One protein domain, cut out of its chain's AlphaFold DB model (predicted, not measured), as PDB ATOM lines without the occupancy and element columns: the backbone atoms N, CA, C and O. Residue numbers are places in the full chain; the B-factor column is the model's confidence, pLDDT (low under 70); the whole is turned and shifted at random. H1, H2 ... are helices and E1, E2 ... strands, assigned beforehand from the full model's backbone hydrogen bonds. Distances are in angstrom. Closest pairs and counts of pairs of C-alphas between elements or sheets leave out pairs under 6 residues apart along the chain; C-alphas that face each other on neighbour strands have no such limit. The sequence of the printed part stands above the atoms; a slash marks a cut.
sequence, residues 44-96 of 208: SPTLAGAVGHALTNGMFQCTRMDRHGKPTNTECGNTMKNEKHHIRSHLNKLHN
ATOM      1  N   SER A  44     111.492 124.537 133.124       69.00
ATOM      2  CA  SER A  44     111.549 125.720 132.271       69.00
ATOM      3  C   SER A  44     112.575 126.712 132.829       69.00
ATOM      4  O   SER A  44     112.724 126.826 134.052       69.00
ATOM      5  N   PRO A  45     113.287 127.458 131.969       75.31
ATOM      6  CA  PRO A  45     114.117 128.564 132.420       75.31
ATOM      7  C   PRO A  45     113.293 129.561 133.241       75.31
ATOM      8  O   PRO A  45     112.210 129.978 132.830       75.31
ATOM      9  N   THR A  46     113.829 130.004 134.376       79.44
ATOM     10  CA  THR A  46     113.142 130.950 135.273       79.44
ATOM     11  C   THR A  46     112.990 132.346 134.650       79.44
ATOM     12  O   THR A  46     112.167 133.155 135.079       79.44
ATOM     13  N   LEU A  47     113.785 132.662 133.623       75.06
ATOM     14  CA  LEU A  47     113.634 133.866 132.808       75.06
ATOM     15  C   LEU A  47     112.980 133.498 131.467       75.06
ATOM     16  O   LEU A  47     113.575 132.796 130.654       75.06
ATOM     17  N   ALA A  48     111.779 134.025 131.219       68.38
ATOM     18  CA  ALA A  48     111.097 133.871 129.937       68.38
ATOM     19  C   ALA A  48     111.956 134.425 128.785       68.38
ATOM     20  O   ALA A  48     112.483 135.537 128.878       68.38
ATOM     21  N   GLY A  49     112.106 133.639 127.713       65.44
ATOM     22  CA  GLY A  49     112.953 133.986 126.566       65.44
ATOM     23  C   GLY A  49     114.459 133.866 126.826       65.44
ATOM     24  O   GLY A  49     115.249 134.356 126.022       65.44
ATOM     25  N   ALA A  50     114.875 133.248 127.939       67.75
ATOM     26  CA  ALA A  50     116.279 132.942 128.175       67.75
ATOM     27  C   ALA A  50     116.822 131.972 127.123       67.75
ATOM     28  O   ALA A  50     116.164 131.010 126.731       67.75
ATOM     29  N   VAL A  51     118.056 132.224 126.702       73.19
ATOM     30  CA  VAL A  51     118.730 131.450 125.664       73.19
ATOM     31  C   VAL A  51     119.578 130.361 126.311       73.19
ATOM     32  O   VAL A  51     120.697 130.600 126.767       73.19
ATOM     33  N   GLY A  52     118.968 129.186 126.457       77.19
ATOM     34  CA  GLY A  52     119.523 128.033 127.165       77.19
ATOM     35  C   GLY A  52     118.438 127.079 127.637       77.19
ATOM     36  O   GLY A  52     117.262 127.249 127.315       77.19
ATOM     37  N   HIS A  53     118.832 126.088 128.425       83.25
ATOM     38  CA  HIS A  53     117.915 125.126 129.025       83.25
ATOM     39  C   HIS A  53     118.230 124.940 130.510       83.25
ATOM     40  O   HIS A  53     119.378 125.080 130.942       83.25
ATOM     41  N   ALA A  54     117.198 124.661 131.311       84.88
ATOM     42  CA  ALA A  54     117.415 124.297 132.702       84.88
ATOM     43  C   ALA A  54     117.818 122.823 132.787       84.88
ATOM     44  O   ALA A  54     117.267 121.962 132.102       84.88
ATOM     45  N   LEU A  55     118.792 122.557 133.640       83.50
ATOM     46  CA  LEU A  55     119.296 121.237 133.958       83.50
ATOM     47  C   LEU A  55     118.523 120.670 135.153       83.50
ATOM     48  O   LEU A  55     118.040 121.404 136.016       83.50
ATOM     49  N   THR A  56     118.465 119.344 135.249       80.81
ATOM     50  CA  THR A  56     117.747 118.624 136.319       80.81
ATOM     51  C   THR A  56     118.296 118.892 137.723       80.81
ATOM     52  O   THR A  56     117.599 118.676 138.710       80.81
ATOM     53  N   ASN A  57     119.520 119.411 137.830       83.94
ATOM     54  CA  ASN A  57     120.159 119.805 139.085       83.94
ATOM     55  C   ASN A  57     119.833 121.250 139.529       83.94
ATOM     56  O   ASN A  57     120.490 121.768 140.430       83.94
ATOM     57  N   GLY A  58     118.861 121.921 138.897       84.25
ATOM     58  CA  GLY A  58     118.465 123.297 139.228       84.25
ATOM     59  C   GLY A  58     119.382 124.381 138.647       84.25
ATOM     60  O   GLY A  58     119.255 125.564 138.982       84.25
ATOM     61  N   MET A  59     120.311 124.001 137.770       88.31
ATOM     62  CA  MET A  59     121.174 124.930 137.049       88.31
ATOM     63  C   MET A  59     120.584 125.293 135.679       88.31
ATOM     64  O   MET A  59     119.643 124.675 135.198       88.31
ATOM     65  N   PHE A  60     121.132 126.312 135.037       86.50
ATOM     66  CA  PHE A  60     120.805 126.777 133.699       86.50
ATOM     67  C   PHE A  60     122.065 126.705 132.842       86.50
ATOM     68  O   PHE A  60     123.068 127.350 133.166       86.50
ATOM     69  N   GLN A  61     122.002 125.926 131.765       86.31
ATOM     70  CA  GLN A  61     123.035 125.859 130.743       86.31
ATOM     71  C   GLN A  61     122.689 126.860 129.648       86.31
ATOM     72  O   GLN A  61     121.684 126.716 128.949       86.31
ATOM     73  N   CYS A  62     123.507 127.901 129.511       81.31
ATOM     74  CA  CYS A  62     123.275 128.911 128.491       81.31
ATOM     75  C   CYS A  62     123.737 128.395 127.123       81.31
ATOM     76  O   CYS A  62     124.857 127.900 126.963       81.31
ATOM     77  N   THR A  63     122.874 128.523 126.117       76.00
ATOM     78  CA  THR A  63     123.283 128.322 124.729       76.00
ATOM     79  C   THR A  63     123.987 129.562 124.232       76.00
ATOM     80  O   THR A  63     123.659 130.699 124.573       76.00
ATOM     81  N   ARG A  64     124.991 129.344 123.396       65.81
ATOM     82  CA  ARG A  64     125.662 130.416 122.697       65.81
ATOM     83  C   ARG A  64     124.600 131.118 121.867       65.81
ATOM     84  O   ARG A  64     123.888 130.489 121.083       65.81
ATOM     85  N   MET A  65     124.438 132.408 122.112       57.00
ATOM     86  CA  MET A  65     123.569 133.228 121.292       57.00
ATOM     87  C   MET A  65     124.195 133.300 119.919       57.00
ATOM     88  O   MET A  65     125.360 133.670 119.773       57.00
ATOM     89  N   ASP A  66     123.405 132.921 118.931       43.56
ATOM     90  CA  ASP A  66     123.749 133.145 117.565       43.56
ATOM     91  C   ASP A  66     123.824 134.644 117.344       43.56
ATOM     92  O   ASP A  66     123.414 135.520 118.116       43.56
ATOM     93  N   ARG A  67     124.323 134.909 116.168       37.75
ATOM     94  CA  ARG A  67     124.419 136.210 115.597       37.75
ATOM     95  C   ARG A  67     123.108 137.038 115.785       37.75
ATOM     96  O   ARG A  67     123.190 138.220 116.061       37.75
ATOM     97  N   HIS A  68     121.883 136.508 115.676       35.53
ATOM     98  CA  HIS A  68     120.603 137.256 115.804       35.53
ATOM     99  C   HIS A  68     120.142 137.503 117.248       35.53
ATOM    100  O   HIS A  68     119.048 138.043 117.424       35.53
ATOM    101  N   GLY A  69     120.923 137.106 118.255       43.41
ATOM    102  CA  GLY A  69     120.428 136.990 119.626       43.41
ATOM    103  C   GLY A  69     119.409 135.857 119.771       43.41
ATOM    104  O   GLY A  69     118.611 135.865 120.706       43.41
ATOM    105  N   LYS A  70     119.397 134.914 118.816       48.72
ATOM    106  CA  LYS A  70     118.635 133.672 118.899       48.72
ATOM    107  C   LYS A  70     119.532 132.586 119.501       48.72
ATOM    108  O   LYS A  70     120.746 132.645 119.351       48.72
ATOM    109  N   PRO A  71     118.979 131.573 120.167       57.16
ATOM    110  CA  PRO A  71     119.756 130.411 120.593       57.16
ATOM    111  C   PRO A  71     120.430 129.705 119.408       57.16
ATOM    112  O   PRO A  71     119.747 129.381 118.438       57.16
ATOM    113  N   THR A  72     121.740 129.433 119.478       62.41
ATOM    114  CA  THR A  72     122.343 128.353 118.668       62.41
ATOM    115  C   THR A  72     122.104 127.002 119.339       62.41
ATOM    116  O   THR A  72     121.725 126.935 120.506       62.41
ATOM    117  N   ASN A  73     122.421 125.920 118.628       63.25
ATOM    118  CA  ASN A  73     122.486 124.571 119.196       63.25
ATOM    119  C   ASN A  73     123.798 124.302 119.954       63.25
ATOM    120  O   ASN A  73     124.026 123.190 120.418       63.25
ATOM    121  N   THR A  74     124.695 125.287 120.040       66.38
ATOM    122  CA  THR A  74     126.000 125.145 120.684       66.38
ATOM    123  C   THR A  74     125.964 125.809 122.046       66.38
ATOM    124  O   THR A  74     125.479 126.925 122.193       66.38
ATOM    125  N   GLU A  75     126.491 125.148 123.065       73.75
ATOM    126  CA  GLU A  75     126.532 125.711 124.409       73.75
ATOM    127  C   GLU A  75     127.528 126.875 124.497       73.75
ATOM    128  O   GLU A  75     128.580 126.862 123.855       73.75
ATOM    129  N   CYS A  76     127.218 127.900 125.299       68.56
ATOM    130  CA  CYS A  76     128.165 128.992 125.549       68.56
ATOM    131  C   CYS A  76     129.260 128.587 126.554       68.56
ATOM    132  O   CYS A  76     130.181 129.363 126.808       68.56
ATOM    133  N   GLY A  77     129.142 127.387 127.137       69.19
ATOM    134  CA  GLY A  77     130.063 126.830 128.125       69.19
ATOM    135  C   GLY A  77     129.851 127.342 129.552       69.19
ATOM    136  O   GLY A  77     130.582 126.928 130.443       69.19
ATOM    137  N   ASN A  78     128.868 128.221 129.794       77.00
ATOM    138  CA  ASN A  78     128.558 128.717 131.135       77.00
ATOM    139  C   ASN A  78     127.292 128.073 131.700       77.00
ATOM    140  O   ASN A  78     126.191 128.237 131.165       77.00
ATOM    141  N   THR A  79     127.462 127.447 132.859       83.38
ATOM    142  CA  THR A  79     126.385 126.937 133.701       83.38
ATOM    143  C   THR A  79     126.195 127.873 134.898       83.38
ATOM    144  O   THR A  79     127.163 128.273 135.542       83.38
ATOM    145  N   MET A  80     124.958 128.247 135.220       87.19
ATOM    146  CA  MET A  80     124.645 129.150 136.343       87.19
ATOM    147  C   MET A  80     123.402 128.685 137.095       87.19
ATOM    148  O   MET A  80     122.696 127.813 136.614       87.19
ATOM    149  N   LYS A  81     123.094 129.248 138.266       88.44
ATOM    150  CA  LYS A  81     121.826 128.931 138.944       88.44
ATOM    151  C   LYS A  81     120.639 129.357 138.073       88.44
ATOM    152  O   LYS A  81     120.683 130.446 137.491       88.44
ATOM    153  N   ASN A  82     119.583 128.540 138.006       87.38
ATOM    154  CA  ASN A  82     118.364 128.854 137.250       87.38
ATOM    155  C   ASN A  82     117.513 129.928 137.959       87.38
ATOM    156  O   ASN A  82     116.375 129.700 138.358       87.38
ATOM    157  N   GLU A  83     118.067 131.126 138.126       90.19
ATOM    158  CA  GLU A  83     117.390 132.266 138.730       90.19
ATOM    159  C   GLU A  83     117.438 133.466 137.786       90.19
ATOM    160  O   GLU A  83     118.456 133.759 137.149       90.19
ATOM    161  N   LYS A  84     116.334 134.218 137.738       86.56
ATOM    162  CA  LYS A  84     116.141 135.341 136.809       86.56
ATOM    163  C   LYS A  84     117.311 136.328 136.799       86.56
ATOM    164  O   LYS A  84     117.707 136.814 135.739       86.56
ATOM    165  N   HIS A  85     117.846 136.649 137.973       86.75
ATOM    166  CA  HIS A  85     118.889 137.657 138.122       86.75
ATOM    167  C   HIS A  85     120.263 137.160 137.629       86.75
ATOM    168  O   HIS A  85     120.981 137.923 136.980       86.75
ATOM    169  N   HIS A  86     120.597 135.883 137.853       83.94
ATOM    170  CA  HIS A  86     121.823 135.257 137.353       83.94
ATOM    171  C   HIS A  86     121.816 135.173 135.824       83.94
ATOM    172  O   HIS A  86     122.744 135.666 135.180       83.94
ATOM    173  N   ILE A  87     120.722 134.663 135.252       82.19
ATOM    174  CA  ILE A  87     120.556 134.520 133.801       82.19
ATOM    175  C   ILE A  87     120.611 135.889 133.114       82.19
ATOM    176  O   ILE A  87     121.379 136.095 132.177       82.19
ATOM    177  N   ARG A  88     119.860 136.881 133.612       82.12
ATOM    178  CA  ARG A  88     119.859 138.235 133.032       82.12
ATOM    179  C   ARG A  88     121.232 138.908 133.118       82.12
ATOM    180  O   ARG A  88     121.641 139.575 132.171       82.12
ATOM    181  N   SER A  89     121.938 138.751 134.237       83.38
ATOM    182  CA  SER A  89     123.290 139.296 134.423       83.38
ATOM    183  C   SER A  89     124.275 138.691 133.423       83.38
ATOM    184  O   SER A  89     125.028 139.434 132.796       83.38
ATOM    185  N   HIS A  90     124.231 137.372 133.224       82.81
ATOM    186  CA  HIS A  90     125.044 136.679 132.228       82.81
ATOM    187  C   HIS A  90     124.771 137.207 130.812       82.81
ATOM    188  O   HIS A  90     125.692 137.693 130.153       82.81
ATOM    189  N   LEU A  91     123.501 137.209 130.388       76.56
ATOM    190  CA  LEU A  91     123.096 137.673 129.056       76.56
ATOM    191  C   LEU A  91     123.531 139.125 128.798       76.56
ATOM    192  O   LEU A  91     124.148 139.421 127.777       76.56
ATOM    193  N   ASN A  92     123.311 140.023 129.759       75.81
ATOM    194  CA  ASN A  92     123.669 141.437 129.619       75.81
ATOM    195  C   ASN A  92     125.177 141.712 129.645       75.81
ATOM    196  O   ASN A  92     125.593 142.785 129.217       75.81
ATOM    197  N   LYS A  93     125.995 140.814 130.198       72.56
ATOM    198  CA  LYS A  93     127.447 141.014 130.310       72.56
ATOM    199  C   LYS A  93     128.207 140.371 129.160       72.56
ATOM    200  O   LYS A  93     129.113 141.000 128.626       72.56
ATOM    201  N   LEU A  94     127.845 139.138 128.808       71.25
ATOM    202  CA  LEU A  94     128.600 138.306 127.870       71.25
ATOM    203  C   LEU A  94     128.006 138.289 126.462       71.25
ATOM    204  O   LEU A  94     128.749 138.138 125.500       71.25
ATOM    205  N   HIS A  95     126.694 138.482 126.320       66.19
ATOM    206  CA  HIS A  95     126.042 138.500 125.008       66.19
ATOM    207  C   HIS A  95     125.742 139.915 124.495       66.19
ATOM    208  O   HIS A  95     125.383 140.074 123.332       66.19
ATOM    209  N   ASN A  96     125.939 140.948 125.324       67.50
ATOM    210  CA  ASN A  96     125.881 142.344 124.898       67.50
ATOM    211  C   ASN A  96     127.305 142.900 124.677       67.50
ATOM    212  O   ASN A  96     128.025 143.113 125.663       67.50
TER     213      ASN A  96
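This is residues 44 to 96 of the 208 residues of an uncharacterized protein of Xylaria hypoxylon (UniProt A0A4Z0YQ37). A small, strongly twisted sheet of three antiparallel strands forms one layer, and a single helix, H1, packs over one face of it, running roughly along E2. The strand E3 bends sharply on its way along E2, and the loop of residues 44 to 51 leads into the edge strand E1. The 53 printed residues hold three named strands and one named helix, in the chain order E1, E2, E3, H1; the sheet order is E1, E2, E3, and the class is mixed, helices and strands. The whole is compact, with a radius of gyration of the C-alphas of 9.8 A, and its rounded outline spans 28 by 20 by 18 A.

The longest strand by residues is E3, residues 71 to 81, 18.5 A from first to last C-alpha; it bends by 107 degrees at residue 74. E2, residues 59 to 65, is 18.0 A long. E1, residues 52 to 54, is 7.0 A long and begins at C-alpha 52 at (119.523, 128.033, 127.165). H1, residues 84 to 95, is 15.7 A long, from C-alpha 84 at (116.141, 135.341, 136.809) to C-alpha 95 at (126.042, 138.500, 125.008).

The strands E1, E2 and E3 form a meander, each strand the antiparallel neighbour of the one before, with E2 as the inner strand and E1 and E3 at the edges. E2 and E3 are a hairpin, with 145 degrees between their directions; N 60 and O 80 are 2.7 A apart and N 64 and O 74 are 2.7 A apart, both within hydrogen-bond range. E1 and E2 are also a hairpin, at 169 degrees; N 61 and O 53, 2.9 A apart, are within hydrogen-bond range. H1 is on one face of this sheet, which gives two layers, a helix layer on a sheet layer, at a height over the sheet of 9.4 A. It lies over E2 and only just not over E3, on which 2 of its C-alphas fall. On the local plane its line and that of E2 stand at 27 degrees, only just along the strands. The closest C-alphas of H1 and E3 are those of His 86 and Met 80, 6.8 A apart; those of H1 and E2 are His 95 and Met 65, 6.9 A apart. In H1 every O i to N i+4 pair is within hydrogen-bond range.

The two C-alphas farthest apart are those of Asn 57 and His 68, at 29.1 A. The printed part has no cut, and the links E1 to E2, E2 to E3 and E3 to H1 are tight. The mean pLDDT of the printed part is 73.5; it is under 70 at residue 44 and in residues 48 to 50, 64 to 74, 76 to 77 and 95 to 96.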